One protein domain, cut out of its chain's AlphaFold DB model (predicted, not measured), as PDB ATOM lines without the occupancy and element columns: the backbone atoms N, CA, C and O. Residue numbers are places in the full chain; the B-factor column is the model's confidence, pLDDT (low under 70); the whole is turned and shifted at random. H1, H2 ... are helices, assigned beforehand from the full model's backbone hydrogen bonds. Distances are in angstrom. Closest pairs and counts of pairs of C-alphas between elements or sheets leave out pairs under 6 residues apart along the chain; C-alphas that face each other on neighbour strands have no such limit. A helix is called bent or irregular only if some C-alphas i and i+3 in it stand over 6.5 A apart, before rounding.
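What this domain is: This is residues 38 to 102 of the 113 residues of the protein "MBOAT family protein" of Xanthomonadales bacterium (UniProt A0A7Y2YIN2). The longest helix, H3, sticks out as a free arm from a small looped middle, and a second long helix, H1, sticks out from the same middle as another free arm; the two do not come together into a bundle. The middle is made of the short helix H2 and a wide loop, residues 60 to 84, which swings out to His 71 and folds back past H2 before it leads to H3. The printed part has 65 residues with three named helices, H1, H2 and H3 in that order along the chain, and no named strand, and its class is all helix. The whole is only just loose, close to extended, with a radius of gyration of the C-alphas of 15.9 A, and the C-alphas span 42 by 38 by 21 A along their three main axes.

Where its parts are: H3 is residues 85 to 100, 16 residues and 22.4 A from first to last C-alpha, from C-alpha 85 at (-17.223, 10.539, 25.975) to C-alpha 100 at (1.051, 21.517, 32.902). H1 is residues 38 to 52, 15 residues and 20.5 A long, and its C-alpha 38 is at (-17.385, 33.419, 56.468). H2 is residues 56 to 59, four residues, with C-alpha 56 at (-18.153, 8.556, 45.778). No helix is bent or irregular.

How they stand to each other: H3 touches no helix, and residues 83 to 102, of which 85 to 100 belong to H3, stand free. H3 and H2 are apart, with no C-alpha of the one within 8 A of the other. H3 and H1 are apart by the same test. H1 and H2 are apart too, though a tight link of 3 residues joins them. Residues 38 to 52, which belong to H1, stand free as well. In H1 and H3 every pair of O of residue i and N of residue i+4 is within hydrogen-bond range. H2 is too short for such a pair, and its one pair of O of residue i and N of residue i+3 is within range.

The domain as a whole: The two C-alphas farthest apart are those of His 71 and Leu 100, at 43.1 A. The first and last printed C-alphas, those of Ala 38 and Leu 102, are 30.2 A apart. The printed part has no cut; it begins at residue 38 and ends at residue 102 of a full chain of 113 residues. The link from H2 to H3 is long, with 25 residues, residues 60 to 84, whose C-alphas lie 8 to 22 A from the mean of the C-alphas. The mean pLDDT of the printed part is 88.7, and the model's confidence is low, under 70, at residues 67 to 72 in that link.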
ATOM      1  N   ALA A  38     -17.700  34.004  57.763       87.38
ATOM      2  CA  ALA A  38     -17.385  33.419  56.468       87.38
ATOM      3  C   ALA A  38     -17.037  31.930  56.605       87.38
ATOM      4  O   ALA A  38     -17.510  31.113  55.820       87.38
ATOM      5  N   GLU A  39     -16.266  31.568  57.628       88.00
ATOM      6  CA  GLU A  39     -15.895  30.195  57.952       88.00
ATOM      7  C   GLU A  39     -17.122  29.373  58.354       88.00
ATOM      8  O   GLU A  39     -17.297  28.261  57.863       88.00
ATOM      9  N   TRP A  40     -18.032  29.939  59.153       90.75
ATOM     10  CA  TRP A  40     -19.324  29.309  59.449       90.75
ATOM     11  C   TRP A  40     -20.178  29.110  58.194       90.75
ATOM     12  O   TRP A  40     -20.797  28.057  58.035       90.75
ATOM     13  N   GLY A  41     -20.178  30.084  57.280       93.44
ATOM     14  CA  GLY A  41     -20.833  29.961  55.979       93.44
ATOM     15  C   GLY A  41     -20.262  28.810  55.148       93.44
ATOM     16  O   GLY A  41     -21.017  28.003  54.606       93.44
ATOM     17  N   TRP A  42     -18.934  28.678  55.106       93.31
ATOM     18  CA  TRP A  42     -18.258  27.558  54.449       93.31
ATOM     19  C   TRP A  42     -18.557  26.218  55.114       93.31
ATOM     20  O   TRP A  42     -18.860  25.257  54.411       93.31
ATOM     21  N   LEU A  43     -18.528  26.145  56.447       93.88
ATOM     22  CA  LEU A  43     -18.870  24.930  57.188       93.88
ATOM     23  C   LEU A  43     -20.300  24.485  56.892       93.88
ATOM     24  O   LEU A  43     -20.531  23.306  56.631       93.88
ATOM     25  N   LEU A  44     -21.250  25.421  56.875       95.69
ATOM     26  CA  LEU A  44     -22.637  25.127  56.538       95.69
ATOM     27  C   LEU A  44     -22.769  24.630  55.094       95.69
ATOM     28  O   LEU A  44     -23.428  23.621  54.854       95.69
ATOM     29  N   LEU A  45     -22.119  25.299  54.136       96.12
ATOM     30  CA  LEU A  45     -22.131  24.888  52.732       96.12
ATOM     31  C   LEU A  45     -21.550  23.479  52.557       96.12
ATOM     32  O   LEU A  45     -22.155  22.636  51.895       96.12
ATOM     33  N   LEU A  46     -20.404  23.206  53.179       95.38
ATOM     34  CA  LEU A  46     -19.764  21.896  53.135       95.38
ATOM     35  C   LEU A  46     -20.616  20.829  53.818       95.38
ATOM     36  O   LEU A  46     -20.698  19.723  53.296       95.38
ATOM     37  N   ALA A  47     -21.299  21.148  54.920       95.62
ATOM     38  CA  ALA A  47     -22.235  20.232  55.563       95.62
ATOM     39  C   ALA A  47     -23.416  19.905  54.637       95.62
ATOM     40  O   ALA A  47     -23.747  18.736  54.447       95.62
ATOM     41  N   VAL A  48     -24.011  20.910  53.989       96.50
ATOM     42  CA  VAL A  48     -25.080  20.695  53.000       96.50
ATOM     43  C   VAL A  48     -24.595  19.809  51.853       96.50
ATOM     44  O   VAL A  48     -25.326  18.919  51.425       96.50
ATOM     45  N   ILE A  49     -23.363  19.994  51.378       94.94
ATOM     46  CA  ILE A  49     -22.785  19.135  50.340       94.94
ATOM     47  C   ILE A  49     -22.570  17.712  50.873       94.94
ATOM     48  O   ILE A  49     -23.027  16.755  50.254       94.94
ATOM     49  N   ALA A  50     -21.926  17.567  52.030       93.19
ATOM     50  CA  ALA A  50     -21.555  16.281  52.612       93.19
ATOM     51  C   ALA A  50     -22.766  15.406  52.961       93.19
ATOM     52  O   ALA A  50     -22.719  14.194  52.764       93.19
ATOM     53  N   PHE A  51     -23.847  16.011  53.461       91.38
ATOM     54  CA  PHE A  51     -25.062  15.292  53.851       91.38
ATOM     55  C   PHE A  51     -26.135  15.263  52.753       91.38
ATOM     56  O   PHE A  51     -26.976  14.367  52.748       91.38
ATOM     57  N   GLY A  52     -26.133  16.229  51.830       91.44
ATOM     58  CA  GLY A  52     -27.142  16.347  50.774       91.44
ATOM     59  C   GLY A  52     -26.783  15.648  49.462       91.44
ATOM     60  O   GLY A  52     -27.685  15.297  48.697       91.44
ATOM     61  N   PHE A  53     -25.495  15.432  49.178       91.38
ATOM     62  CA  PHE A  53     -25.035  14.816  47.931       91.38
ATOM     63  C   PHE A  53     -24.524  13.391  48.155       91.38
ATOM     64  O   PHE A  53     -24.002  13.074  49.223       91.38
ATOM     65  N   PRO A  54     -24.650  12.508  47.146       90.38
ATOM     66  CA  PRO A  54     -24.128  11.157  47.257       90.38
ATOM     67  C   PRO A  54     -22.602  11.183  47.323       90.38
ATOM     68  O   PRO A  54     -21.946  11.867  46.534       90.38
ATOM     69  N   ASN A  55     -22.034  10.386  48.221       88.62
ATOM     70  CA  ASN A  55     -20.587  10.208  48.271       88.62
ATOM     71  C   ASN A  55     -20.085   9.360  47.080       88.62
ATOM     72  O   ASN A  55     -20.867   8.754  46.336       88.62
ATOM     73  N   ILE A  56     -18.761   9.282  46.904       88.88
ATOM     74  CA  ILE A  56     -18.153   8.556  45.778       88.88
ATOM     75  C   ILE A  56     -18.506   7.060  45.771       88.88
ATOM     76  O   ILE A  56     -18.721   6.488  44.704       88.88
ATOM     77  N   GLN A  57     -18.639   6.432  46.943       88.69
ATOM     78  CA  GLN A  57     -18.998   5.016  47.058       88.69
ATOM     79  C   GLN A  57     -20.426   4.783  46.548       88.69
ATOM     80  O   GLN A  57     -20.653   3.901  45.723       88.69
ATOM     81  N   GLN A  58     -21.377   5.628  46.956       88.94
ATOM     82  CA  GLN A  58     -22.773   5.584  46.511       88.94
ATOM     83  C   GLN A  58     -22.912   5.901  45.017       88.94
ATOM     84  O   GLN A  58     -23.755   5.315  44.334       88.94
ATOM     85  N   LEU A  59     -22.091   6.822  44.504       90.81
ATOM     86  CA  LEU A  59     -22.054   7.207  43.095       90.81
ATOM     87  C   LEU A  59     -21.480   6.089  42.207       90.81
ATOM     88  O   LEU A  59     -21.989   5.855  41.108       90.81
ATOM     89  N   MET A  60     -20.453   5.379  42.682       90.19
ATOM     90  CA  MET A  60     -19.790   4.281  41.969       90.19
ATOM     91  C   MET A  60     -20.323   2.892  42.337       90.19
ATOM     92  O   MET A  60     -19.728   1.895  41.935       90.19
ATOM     93  N   ALA A  61     -21.458   2.798  43.038       88.25
ATOM     94  CA  ALA A  61     -22.038   1.537  43.514       88.25
ATOM     95  C   ALA A  61     -22.121   0.440  42.428       88.25
ATOM     96  O   ALA A  61     -21.880  -0.734  42.707       88.25
ATOM     97  N   ARG A  62     -22.375   0.823  41.165       86.75
ATOM     98  CA  ARG A  62     -22.387  -0.077  39.994       86.75
ATOM     99  C   ARG A  62     -21.096  -0.878  39.798       86.75
ATOM    100  O   ARG A  62     -21.143  -1.969  39.238       86.75
ATOM    101  N   TYR A  63     -19.960  -0.328  40.210       87.94
ATOM    102  CA  TYR A  63     -18.623  -0.877  39.981       87.94
ATOM    103  C   TYR A  63     -18.072  -1.646  41.185       87.94
ATOM    104  O   TYR A  63     -16.914  -2.037  41.147       87.94
ATOM    105  N   ARG A  64     -18.892  -1.887  42.222       80.31
ATOM    106  CA  ARG A  64     -18.508  -2.606  43.451       80.31
ATOM    107  C   ARG A  64     -17.257  -1.994  44.115       80.31
ATOM    108  O   ARG A  64     -16.182  -2.586  44.048       80.31
ATOM    109  N   PRO A  65     -17.370  -0.801  44.733       78.12
ATOM    110  CA  PRO A  65     -16.231  -0.141  45.370       78.12
ATOM    111  C   PRO A  65     -15.596  -1.048  46.440       78.12
ATOM    112  O   PRO A  65     -16.285  -1.533  47.331       78.12
ATOM    113  N   GLY A  66     -14.281  -1.271  46.354       71.25
ATOM    114  CA  GLY A  66     -13.569  -2.331  47.090       71.25
ATOM    115  C   GLY A  66     -13.337  -2.118  48.593       71.25
ATOM    116  O   GLY A  66     -12.597  -2.888  49.189       71.25
ATOM    117  N   LEU A  67     -13.927  -1.089  49.211       66.75
ATOM    118  CA  LEU A  67     -13.675  -0.706  50.613       66.75
ATOM    119  C   LEU A  67     -14.925  -0.779  51.500       66.75
ATOM    120  O   LEU A  67     -15.011  -0.075  52.503       66.75
ATOM    121  N   MET A  68     -15.917  -1.586  51.129       68.25
ATOM    122  CA  MET A  68     -17.140  -1.711  51.919       68.25
ATOM    123  C   MET A  68     -17.127  -2.984  52.754       68.25
ATOM    124  O   MET A  68     -17.075  -4.071  52.184       68.25
ATOM    125  N   PRO A  69     -17.190  -2.871  54.090       67.88
ATOM    126  CA  PRO A  69     -17.432  -4.021  54.941       67.88
ATOM    127  C   PRO A  69     -18.801  -4.632  54.628       67.88
ATOM    128  O   PRO A  69     -19.782  -3.897  54.504       67.88
ATOM    129  N   ASP A  70     -18.891  -5.962  54.579       67.88
ATOM    130  CA  ASP A  70     -20.128  -6.693  54.240       67.88
ATOM    131  C   ASP A  70     -21.323  -6.352  55.151       67.88
ATOM    132  O   ASP A  70     -22.480  -6.558  54.787       67.88
ATOM    133  N   HIS A  71     -21.053  -5.810  56.341       69.69
ATOM    134  CA  HIS A  71     -22.056  -5.448  57.340       69.69
ATOM    135  C   HIS A  71     -22.639  -4.035  57.174       69.69
ATOM    136  O   HIS A  71     -23.576  -3.687  57.891       69.69
ATOM    137  N   LEU A  72     -22.113  -3.209  56.262       69.12
ATOM    138  CA  LEU A  72     -22.622  -1.858  56.015       69.12
ATOM    139  C   LEU A  72     -23.403  -1.811  54.695       69.12
ATOM    140  O   LEU A  72     -22.798  -1.877  53.621       69.12
ATOM    141  N   PRO A  73     -24.741  -1.655  54.730       70.31
ATOM    142  CA  PRO A  73     -25.523  -1.559  53.507       70.31
ATOM    143  C   PRO A  73     -25.196  -0.256  52.765       70.31
ATOM    144  O   PRO A  73     -25.500   0.843  53.235       70.31
ATOM    145  N   LEU A  74     -24.608  -0.366  51.568       77.62
ATOM    146  CA  LEU A  74     -24.515   0.763  50.647       77.62
ATOM    147  C   LEU A  74     -25.896   1.038  50.062       77.62
ATOM    148  O   LEU A  74     -26.405   0.234  49.283       77.62
ATOM    149  N   SER A  75     -26.478   2.194  50.366       84.00
ATOM    150  CA  SER A  75     -27.624   2.680  49.594       84.00
ATOM    151  C   SER A  75     -27.107   3.328  48.302       84.00
ATOM    152  O   SER A  75     -26.468   4.382  48.377       84.00
ATOM    153  N   PRO A  76     -27.298   2.715  47.119       82.81
ATOM    154  CA  PRO A  76     -26.804   3.281  45.873       82.81
ATOM    155  C   PRO A  76     -27.519   4.598  45.560       82.81
ATOM    156  O   PRO A  76     -28.732   4.731  45.729       82.81
ATOM    157  N   SER A  77     -26.779   5.569  45.026       86.62
ATOM    158  CA  SER A  77     -27.384   6.805  44.526       86.62
ATOM    159  C   SER A  77     -28.337   6.510  43.361       86.62
ATOM    160  O   SER A  77     -28.073   5.635  42.532       86.62
ATOM    161  N   ARG A  78     -29.419   7.292  43.227       86.31
ATOM    162  CA  ARG A  78     -30.270   7.276  42.017       86.31
ATOM    163  C   ARG A  78     -29.498   7.719  40.772       86.31
ATOM    164  O   ARG A  78     -29.769   7.253  39.669       86.31
ATOM    165  N   ARG A  79     -28.533   8.625  40.948       86.94
ATOM    166  CA  ARG A  79     -27.614   9.082  39.901       86.94
ATOM    167  C   ARG A  79     -26.290   8.365  40.111       86.94
ATOM    168  O   ARG A  79     -25.461   8.843  40.874       86.94
ATOM    169  N   GLN A  80     -26.134   7.207  39.479       90.12
ATOM    170  CA  GLN A  80     -24.869   6.471  39.461       90.12
ATOM    171  C   GLN A  80     -24.006   6.971  38.310       90.12
ATOM    172  O   GLN A  80     -24.523   7.279  37.230       90.12
ATOM    173  N   TRP A  81     -22.698   7.034  38.525       90.62
ATOM    174  CA  TRP A  81     -21.774   7.452  37.483       90.62
ATOM    175  C   TRP A  81     -21.769   6.441  36.332       90.62
ATOM    176  O   TRP A  81     -21.871   5.226  36.531       90.62
ATOM    177  N   ARG A  82     -21.681   6.958  35.105       91.56
ATOM    178  CA  ARG A  82     -21.573   6.165  33.882       91.56
ATOM    179  C   ARG A  82     -20.484   6.775  32.998       91.56
ATOM    180  O   ARG A  82     -20.571   7.970  32.711       91.56
ATOM    181  N   PRO A  83     -19.503   5.985  32.535       90.88
ATOM    182  CA  PRO A  83     -18.490   6.462  31.616       90.88
ATOM    183  C   PRO A  83     -19.163   6.831  30.297       90.88
ATOM    184  O   PRO A  83     -19.918   6.046  29.723       90.88
ATOM    185  N   HIS A  84     -18.890   8.040  29.825       94.81
ATOM    186  CA  HIS A  84     -19.273   8.499  28.496       94.81
ATOM    187  C   HIS A  84     -18.209   9.459  27.962       94.81
ATOM    188  O   HIS A  84     -17.394   9.976  28.727       94.81
ATOM    189  N   ALA A  85     -18.240   9.733  26.655       95.69
ATOM    190  CA  ALA A  85     -17.223  10.539  25.975       95.69
ATOM    191  C   ALA A  85     -17.007  11.916  26.631       95.69
ATOM    192  O   ALA A  85     -15.870  12.327  26.826       95.69
ATOM    193  N   GLY A  86     -18.084  12.584  27.063       96.31
ATOM    194  CA  GLY A  86     -17.983  13.845  27.813       96.31
ATOM    195  C   GLY A  86     -17.139  13.760  29.098       96.31
ATOM    196  O   GLY A  86     -16.303  14.630  29.321       96.31
ATOM    197  N   TRP A  87     -17.288  12.701  29.908       95.25
ATOM    198  CA  TRP A  87     -16.433  12.489  31.087       95.25
ATOM    199  C   TRP A  87     -14.987  12.217  30.695       95.25
ATOM    200  O   TRP A  87     -14.086  12.772  31.311       95.25
ATOM    201  N   ALA A  88     -14.763  11.392  29.669       95.81
ATOM    202  CA  ALA A  88     -13.416  11.082  29.198       95.81
ATOM    203  C   ALA A  88     -12.676  12.348  28.741       95.81
ATOM    204  O   ALA A  88     -11.538  12.573  29.147       95.81
ATOM    205  N   LEU A  89     -13.345  13.210  27.966       97.94
ATOM    206  CA  LEU A  89     -12.782  14.484  27.524       97.94
ATOM    207  C   LEU A  89     -12.509  15.419  28.707       97.94
ATOM    208  O   LEU A  89     -11.413  15.955  28.814       97.94
ATOM    209  N   GLY A  90     -13.476  15.587  29.615       97.50
ATOM    210  CA  GLY A  90     -13.320  16.458  30.781       97.50
ATOM    211  C   GLY A  90     -12.179  16.024  31.704       97.50
ATOM    212  O   GLY A  90     -11.339  16.841  32.070       97.50
ATOM    213  N   ILE A  91     -12.105  14.731  32.031       96.69
ATOM    214  CA  ILE A  91     -11.029  14.164  32.859       96.69
ATOM    215  C   ILE A  91      -9.683  14.268  32.134       96.69
ATOM    216  O   ILE A  91      -8.681  14.614  32.760       96.69
ATOM    217  N   GLY A  92      -9.648  14.023  30.821       97.62
ATOM    218  CA  GLY A  92      -8.436  14.160  30.011       97.62
ATOM    219  C   GLY A  92      -7.898  15.591  29.999       97.62
ATOM    220  O   GLY A  92      -6.720  15.803  30.276       97.62
ATOM    221  N   LEU A  93      -8.766  16.580  29.759       98.06
ATOM    222  CA  LEU A  93      -8.403  18.000  29.797       98.06
ATOM    223  C   LEU A  93      -7.932  18.431  31.189       98.06
ATOM    224  O   LEU A  93      -6.918  19.115  31.304       98.06
ATOM    225  N   LEU A  94      -8.629  17.998  32.243       97.12
ATOM    226  CA  LEU A  94      -8.240  18.285  33.621       97.12
ATOM    227  C   LEU A  94      -6.869  17.687  33.953       97.12
ATOM    228  O   LEU A  94      -6.049  18.348  34.581       97.12
ATOM    229  N   THR A  95      -6.606  16.462  33.500       96.56
ATOM    230  CA  THR A  95      -5.317  15.788  33.700       96.56
ATOM    231  C   THR A  95      -4.202  16.516  32.958       96.56
ATOM    232  O   THR A  95      -3.165  16.800  33.548       96.56
ATOM    233  N   ALA A  96      -4.418  16.874  31.688       96.56
ATOM    234  CA  ALA A  96      -3.455  17.653  30.915       96.56
ATOM    235  C   ALA A  96      -3.149  18.992  31.600       96.56
ATOM    236  O   ALA A  96      -1.986  19.357  31.748       96.56
ATOM    237  N   TRP A  97      -4.177  19.690  32.086       96.12
ATOM    238  CA  TRP A  97      -3.991  20.927  32.835       96.12
ATOM    239  C   TRP A  97      -3.213  20.702  34.137       96.12
ATOM    240  O   TRP A  97      -2.249  21.418  34.386       96.12
ATOM    241  N   ALA A  98      -3.565  19.691  34.934       93.25
ATOM    242  CA  ALA A  98      -2.861  19.371  36.175       93.25
ATOM    243  C   ALA A  98      -1.369  19.079  35.940       93.25
ATOM    244  O   ALA A  98      -0.528  19.561  36.693       93.25
ATOM    245  N   LEU A  99      -1.034  18.358  34.864       92.88
ATOM    246  CA  LEU A  99       0.352  18.080  34.476       92.88
ATOM    247  C   LEU A  99       1.102  19.348  34.057       92.88
ATOM    248  O   LEU A  99       2.243  19.543  34.460       92.88
ATOM    249  N   LEU A 100       0.464  20.229  33.286       93.38
ATOM    250  CA  LEU A 100       1.051  21.517  32.902       93.38
ATOM    251  C   LEU A 100       1.193  22.477  34.096       93.38
ATOM    252  O   LEU A 100       2.067  23.339  34.091       93.38
ATOM    253  N   ALA A 101       0.335  22.343  35.108       90.50
ATOM    254  CA  ALA A 101       0.359  23.145  36.328       90.50
ATOM    255  C   ALA A 101       1.345  22.618  37.386       90.50
ATOM    256  O   ALA A 101       1.531  23.272  38.417       90.50
ATOM    257  N   LEU A 102       1.983  21.467  37.147       86.88
ATOM    258  CA  LEU A 102       2.917  20.814  38.062       86.88
ATOM    259  C   LEU A 102       4.266  21.565  38.096       86.88
ATOM    260  O   LEU A 102       5.287  21.092  37.613       86.88
TER     261      LEU A 102